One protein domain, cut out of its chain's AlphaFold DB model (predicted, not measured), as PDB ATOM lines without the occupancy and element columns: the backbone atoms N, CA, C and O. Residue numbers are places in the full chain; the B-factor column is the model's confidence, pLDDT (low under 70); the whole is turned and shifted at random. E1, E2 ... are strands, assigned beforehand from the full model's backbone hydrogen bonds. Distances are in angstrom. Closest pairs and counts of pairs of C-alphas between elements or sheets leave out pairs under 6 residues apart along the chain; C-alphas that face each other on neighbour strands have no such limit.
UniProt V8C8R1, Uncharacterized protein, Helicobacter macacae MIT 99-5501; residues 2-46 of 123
ATOM      1  N   ARG A   2     111.496 174.897 135.586       90.44
ATOM      2  CA  ARG A   2     110.350 174.946 134.661       90.44
ATOM      3  C   ARG A   2     109.656 173.586 134.709       90.44
ATOM      4  O   ARG A   2     110.354 172.578 134.725       90.44
ATOM      5  N   TYR A   3     108.328 173.573 134.783       92.56
ATOM      6  CA  TYR A   3     107.525 172.351 134.837       92.56
ATOM      7  C   TYR A   3     106.482 172.389 133.724       92.56
ATOM      8  O   TYR A   3     105.834 173.416 133.522       92.56
ATOM      9  N   GLU A   4     106.349 171.292 132.989       94.00
ATOM     10  CA  GLU A   4     105.505 171.215 131.800       94.00
ATOM     11  C   GLU A   4     104.230 170.425 132.090       94.00
ATOM     12  O   GLU A   4     104.268 169.349 132.686       94.00
ATOM     13  N   PHE A   5     103.090 170.948 131.633       92.94
ATOM     14  CA  PHE A   5     101.795 170.292 131.778       92.94
ATOM     15  C   PHE A   5     101.224 169.902 130.410       92.94
ATOM     16  O   PHE A   5     101.083 170.763 129.539       92.94
ATOM     17  N   PRO A   6     100.827 168.633 130.202       91.38
ATOM     18  CA  PRO A   6     100.128 168.225 128.990       91.38
ATOM     19  C   PRO A   6      98.668 168.699 129.029       91.38
ATOM     20  O   PRO A   6      97.812 168.042 129.617       91.38
ATOM     21  N   LEU A   7      98.371 169.830 128.385       91.38
ATOM     22  CA  LEU A   7      97.042 170.460 128.449       91.38
ATOM     23  C   LEU A   7      96.010 169.875 127.472       91.38
ATOM     24  O   LEU A   7      94.822 170.120 127.630       91.38
ATOM     25  N   SER A   8      96.431 169.099 126.470       87.44
ATOM     26  CA  SER A   8      95.542 168.565 125.423       87.44
ATOM     27  C   SER A   8      94.905 167.213 125.760       87.44
ATOM     28  O   SER A   8      94.057 166.727 125.011       87.44
ATOM     29  N   LYS A   9      95.299 166.579 126.870       82.81
ATOM     30  CA  LYS A   9      94.781 165.267 127.275       82.81
ATOM     31  C   LYS A   9      93.588 165.442 128.210       82.81
ATOM     32  O   LYS A   9      93.697 166.079 129.249       82.81
ATOM     33  N   ALA A  10      92.457 164.831 127.861       76.81
ATOM     34  CA  ALA A  10      91.269 164.821 128.719       76.81
ATOM     35  C   ALA A  10      91.376 163.815 129.885       76.81
ATOM     36  O   ALA A  10      90.653 163.923 130.874       76.81
ATOM     37  N   MET A  11      92.273 162.828 129.773       80.31
ATOM     38  CA  MET A  11      92.460 161.754 130.748       80.31
ATOM     39  C   MET A  11      93.869 161.778 131.343       80.31
ATOM     40  O   MET A  11      94.845 162.091 130.659       80.31
ATOM     41  N   GLY A  12      93.970 161.384 132.613       88.31
ATOM     42  CA  GLY A  12      95.224 161.305 133.360       88.31
ATOM     43  C   GLY A  12      95.219 162.161 134.625       88.31
ATOM     44  O   GLY A  12      94.156 162.480 135.167       88.31
ATOM     45  N   LYS A  13      96.429 162.494 135.093       92.81
ATOM     46  CA  LYS A  13      96.680 163.282 136.315       92.81
ATOM     47  C   LYS A  13      96.424 164.779 136.143       92.81
ATOM     48  O   LYS A  13      96.185 165.452 137.138       92.81
ATOM     49  N   ILE A  14      96.513 165.277 134.910       94.75
ATOM     50  CA  ILE A  14      96.279 166.674 134.534       94.75
ATOM     51  C   ILE A  14      94.992 166.731 133.729       94.75
ATOM     52  O   ILE A  14      94.848 165.990 132.756       94.75
ATOM     53  N   ARG A  15      94.054 167.577 134.153       94.12
ATOM     54  CA  ARG A  15      92.752 167.758 133.504       94.12
ATOM     55  C   ARG A  15      92.398 169.236 133.471       94.12
ATOM     56  O   ARG A  15      92.738 169.973 134.392       94.12
ATOM     57  N   ILE A  16      91.681 169.654 132.434       94.19
ATOM     58  CA  ILE A  16      91.103 170.998 132.371       94.19
ATOM     59  C   ILE A  16      89.653 170.917 132.835       94.19
ATOM     60  O   ILE A  16      88.890 170.057 132.385       94.19
ATOM     61  N   LYS A  17      89.285 171.806 133.755       94.56
ATOM     62  CA  LYS A  17      87.929 171.921 134.285       94.56
ATOM     63  C   LYS A  17      87.448 173.359 134.227       94.56
ATOM     64  O   LYS A  17      88.253 174.285 134.245       94.56
ATOM     65  N   GLU A  18      86.136 173.529 134.188       95.00
ATOM     66  CA  GLU A  18      85.460 174.820 134.256       95.00
ATOM     67  C   GLU A  18      84.650 174.924 135.555       95.00
ATOM     68  O   GLU A  18      84.008 173.957 135.972       95.00
ATOM     69  N   ARG A  19      84.652 176.101 136.185       94.81
ATOM     70  CA  ARG A  19      83.720 176.463 137.262       94.81
ATOM     71  C   ARG A  19      83.276 177.920 137.123       94.81
ATOM     72  O   ARG A  19      84.040 178.753 136.642       94.81
ATOM     73  N   LEU A  20      82.048 178.227 137.545       88.25
ATOM     74  CA  LEU A  20      81.512 179.594 137.490       88.25
ATOM     75  C   LEU A  20      82.022 180.436 138.661       88.25
ATOM     76  O   LEU A  20      82.460 181.567 138.460       88.25
ATOM     77  N   THR A  21      82.009 179.869 139.864       86.31
ATOM     78  CA  THR A  21      82.537 180.484 141.084       86.31
ATOM     79  C   THR A  21      83.444 179.511 141.840       86.31
ATOM     80  O   THR A  21      83.502 178.320 141.537       86.31
ATOM     81  N   PHE A  22      84.170 180.003 142.848       81.44
ATOM     82  CA  PHE A  22      85.025 179.157 143.691       81.44
ATOM     83  C   PHE A  22      84.246 178.150 144.549       81.44
ATOM     84  O   PHE A  22      84.833 177.145 144.942       81.44
ATOM     85  N   GLY A  23      82.963 178.415 144.822       84.19
ATOM     86  CA  GLY A  23      82.087 177.517 145.578       84.19
ATOM     87  C   GLY A  23      81.449 176.414 144.732       84.19
ATOM     88  O   GLY A  23      80.913 175.461 145.289       84.19
ATOM     89  N   ASP A  24      81.521 176.518 143.402       90.19
ATOM     90  CA  ASP A  24      80.904 175.548 142.503       90.19
ATOM     91  C   ASP A  24      81.791 174.328 142.261       90.19
ATOM     92  O   ASP A  24      83.026 174.392 142.245       90.19
ATOM     93  N   TYR A  25      81.137 173.209 141.957       92.00
ATOM     94  CA  TYR A  25      81.808 172.022 141.450       92.00
ATOM     95  C   TYR A  25      82.410 172.271 140.066       92.00
ATOM     96  O   TYR A  25      81.774 172.833 139.171       92.00
ATOM     97  N   GLY A  26      83.633 171.781 139.869       93.62
ATOM     98  CA  GLY A  26      84.292 171.818 138.571       93.62
ATOM     99  C   GLY A  26      83.738 170.781 137.599       93.62
ATOM    100  O   GLY A  26      83.693 169.589 137.912       93.62
ATOM    101  N   LYS A  27      83.388 171.224 136.392       94.00
ATOM    102  CA  LYS A  27      82.933 170.379 135.281       94.00
ATOM    103  C   LYS A  27      84.093 170.076 134.337       94.00
ATOM    104  O   LYS A  27      84.901 170.953 134.048       94.00
ATOM    105  N   ALA A  28      84.195 168.832 133.871       92.75
ATOM    106  CA  ALA A  28      85.200 168.455 132.880       92.75
ATOM    107  C   ALA A  28      84.871 169.074 131.514       92.75
ATOM    108  O   ALA A  28      83.705 169.103 131.123       92.75
ATOM    109  N   VAL A  29      85.897 169.527 130.789       93.00
ATOM    110  CA  VAL A  29      85.749 170.102 129.443       93.00
ATOM    111  C   VAL A  29      86.685 169.416 128.442       93.00
ATOM    112  O   VAL A  29      87.763 168.962 128.835       93.00
ATOM    113  N   PRO A  30      86.315 169.324 127.151       92.62
ATOM    114  CA  PRO A  30      87.199 168.809 126.108       92.62
ATOM    115  C   PRO A  30      88.294 169.846 125.785       92.62
ATOM    116  O   PRO A  30      88.005 170.869 125.160       92.62
ATOM    117  N   PRO A  31      89.563 169.617 126.167       87.69
ATOM    118  CA  PRO A  31      90.580 170.670 126.162       87.69
ATOM    119  C   PRO A  31      90.948 171.179 124.764       87.69
ATOM    120  O   PRO A  31      91.327 172.332 124.612       87.69
ATOM    121  N   THR A  32      90.822 170.344 123.731       91.00
ATOM    122  CA  THR A  32      91.151 170.712 122.344       91.00
ATOM    123  C   THR A  32      90.025 171.446 121.617       91.00
ATOM    124  O   THR A  32      90.259 171.992 120.545       91.00
ATOM    125  N   GLN A  33      88.813 171.455 122.178       93.00
ATOM    126  CA  GLN A  33      87.624 172.074 121.575       93.00
ATOM    127  C   GLN A  33      87.125 173.287 122.370       93.00
ATOM    128  O   GLN A  33      86.207 173.977 121.938       93.00
ATOM    129  N   THR A  34      87.716 173.548 123.537       92.38
ATOM    130  CA  THR A  34      87.259 174.587 124.459       92.38
ATOM    131  C   THR A  34      88.153 175.817 124.358       92.38
ATOM    132  O   THR A  34      89.368 175.726 124.532       92.38
ATOM    133  N   ILE A  35      87.553 176.985 124.119       94.69
ATOM    134  CA  ILE A  35      88.260 178.265 124.228       94.69
ATOM    135  C   ILE A  35      88.470 178.560 125.714       94.69
ATOM    136  O   ILE A  35      87.511 178.713 126.472       94.69
ATOM    137  N   ILE A  36      89.732 178.634 126.130       93.69
ATOM    138  CA  ILE A  36      90.091 178.846 127.532       93.69
ATOM    139  C   ILE A  36      89.756 180.276 127.967       93.69
ATOM    140  O   ILE A  36      90.074 181.254 127.294       93.69
ATOM    141  N   THR A  37      89.136 180.384 129.139       93.88
ATOM    142  CA  THR A  37      88.759 181.644 129.798       93.88
ATOM    143  C   THR A  37      89.146 181.607 131.279       93.88
ATOM    144  O   THR A  37      89.567 180.569 131.783       93.88
ATOM    145  N   HIS A  38      88.932 182.701 132.015       92.19
ATOM    146  CA  HIS A  38      89.181 182.772 133.466       92.19
ATOM    147  C   HIS A  38      88.358 181.776 134.309       92.19
ATOM    148  O   HIS A  38      88.663 181.566 135.479       92.19
ATOM    149  N   LYS A  39      87.313 181.168 133.731       93.88
ATOM    150  CA  LYS A  39      86.497 180.129 134.379       93.88
ATOM    151  C   LYS A  39      87.178 178.759 134.394       93.88
ATOM    152  O   LYS A  39      86.732 177.851 135.094       93.88
ATOM    153  N   HIS A  40      88.244 178.601 133.613       94.50
ATOM    154  CA  HIS A  40      88.950 177.344 133.445       94.50
ATOM    155  C   HIS A  40      90.147 177.248 134.384       94.50
ATOM    156  O   HIS A  40      90.852 178.228 134.624       94.50
ATOM    157  N   TYR A  41      90.405 176.048 134.888       94.31
ATOM    158  CA  TYR A  41      91.544 175.762 135.747       94.31
ATOM    159  C   TYR A  41      92.134 174.383 135.447       94.31
ATOM    160  O   TYR A  41      91.483 173.511 134.865       94.31
ATOM    161  N   ILE A  42      93.388 174.200 135.862       94.25
ATOM    162  CA  ILE A  42      94.078 172.914 135.797       94.25
ATOM    163  C   ILE A  42      93.790 172.159 137.092       94.25
ATOM    164  O   ILE A  42      94.159 172.600 138.179       94.25
ATOM    165  N   GLU A  43      93.146 171.006 136.976       94.94
ATOM    166  CA  GLU A  43      93.113 170.009 138.035       94.94
ATOM    167  C   GLU A  43      94.350 169.119 137.899       94.94
ATOM    168  O   GLU A  43      94.517 168.417 136.899       94.94
ATOM    169  N   TRP A  44      95.212 169.151 138.915       95.81
ATOM    170  CA  TRP A  44      96.388 168.298 139.002       95.81
ATOM    171  C   TRP A  44      96.301 167.392 140.223       95.81
ATOM    172  O   TRP A  44      96.415 167.839 141.362       95.81
ATOM    173  N   GLN A  45      96.166 166.093 139.974       96.12
ATOM    174  CA  GLN A  45      96.380 165.070 140.990       96.12
ATOM    175  C   GLN A  45      97.889 164.872 141.209       96.12
ATOM    176  O   GLN A  45      98.481 163.915 140.704       96.12
ATOM    177  N   ILE A  46      98.527 165.825 141.887       97.38
ATOM    178  CA  ILE A  46      99.969 165.817 142.154       97.38
ATOM    179  C   ILE A  46     100.358 164.676 143.103       97.38
ATOM    180  O   ILE A  46      99.652 164.370 144.060       97.38
TER     181      ILE A  46
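Overview. This is residues 2 to 46 of the 123 residues of an uncharacterized protein of Helicobacter macacae MIT 99-5501 (UniProt V8C8R1). This small domain has little regular structure: two strands, E1 and E2, make a hairpin, and a long loop of residues 19 to 39 leads from one to the other. Near its start this loop folds back, so that residues 27 to 28 pair briefly with E1, antiparallel. The printed part has 45 residues, of which 10 are in the two named strands; it is all strand with no named helix, compact, with a radius of gyration of the C-alphas of 10.5 A and spans of 28 by 24 by 20 A.

Arrangement. Look at E1, residues 14 to 18, beside E2, residues 40 to 44: they are antiparallel neighbours at 150 degrees. N 15 and O 43 are 2.9 A apart, within hydrogen-bond range.

Along the chain. Find C-alpha 14 at (96.279, 166.674, 134.534); E1 runs 13.5 A from there. E2 runs 13.0 A to C-alpha 44 at (96.388, 168.298, 139.002).

Size, cuts and confidence. The C-alphas farthest apart, of Arg 2 and Asp 24, are 30.5 A apart. The link from E1 to E2 is long. The printed part has no cut, and no printed residue is under 70 in pLDDT.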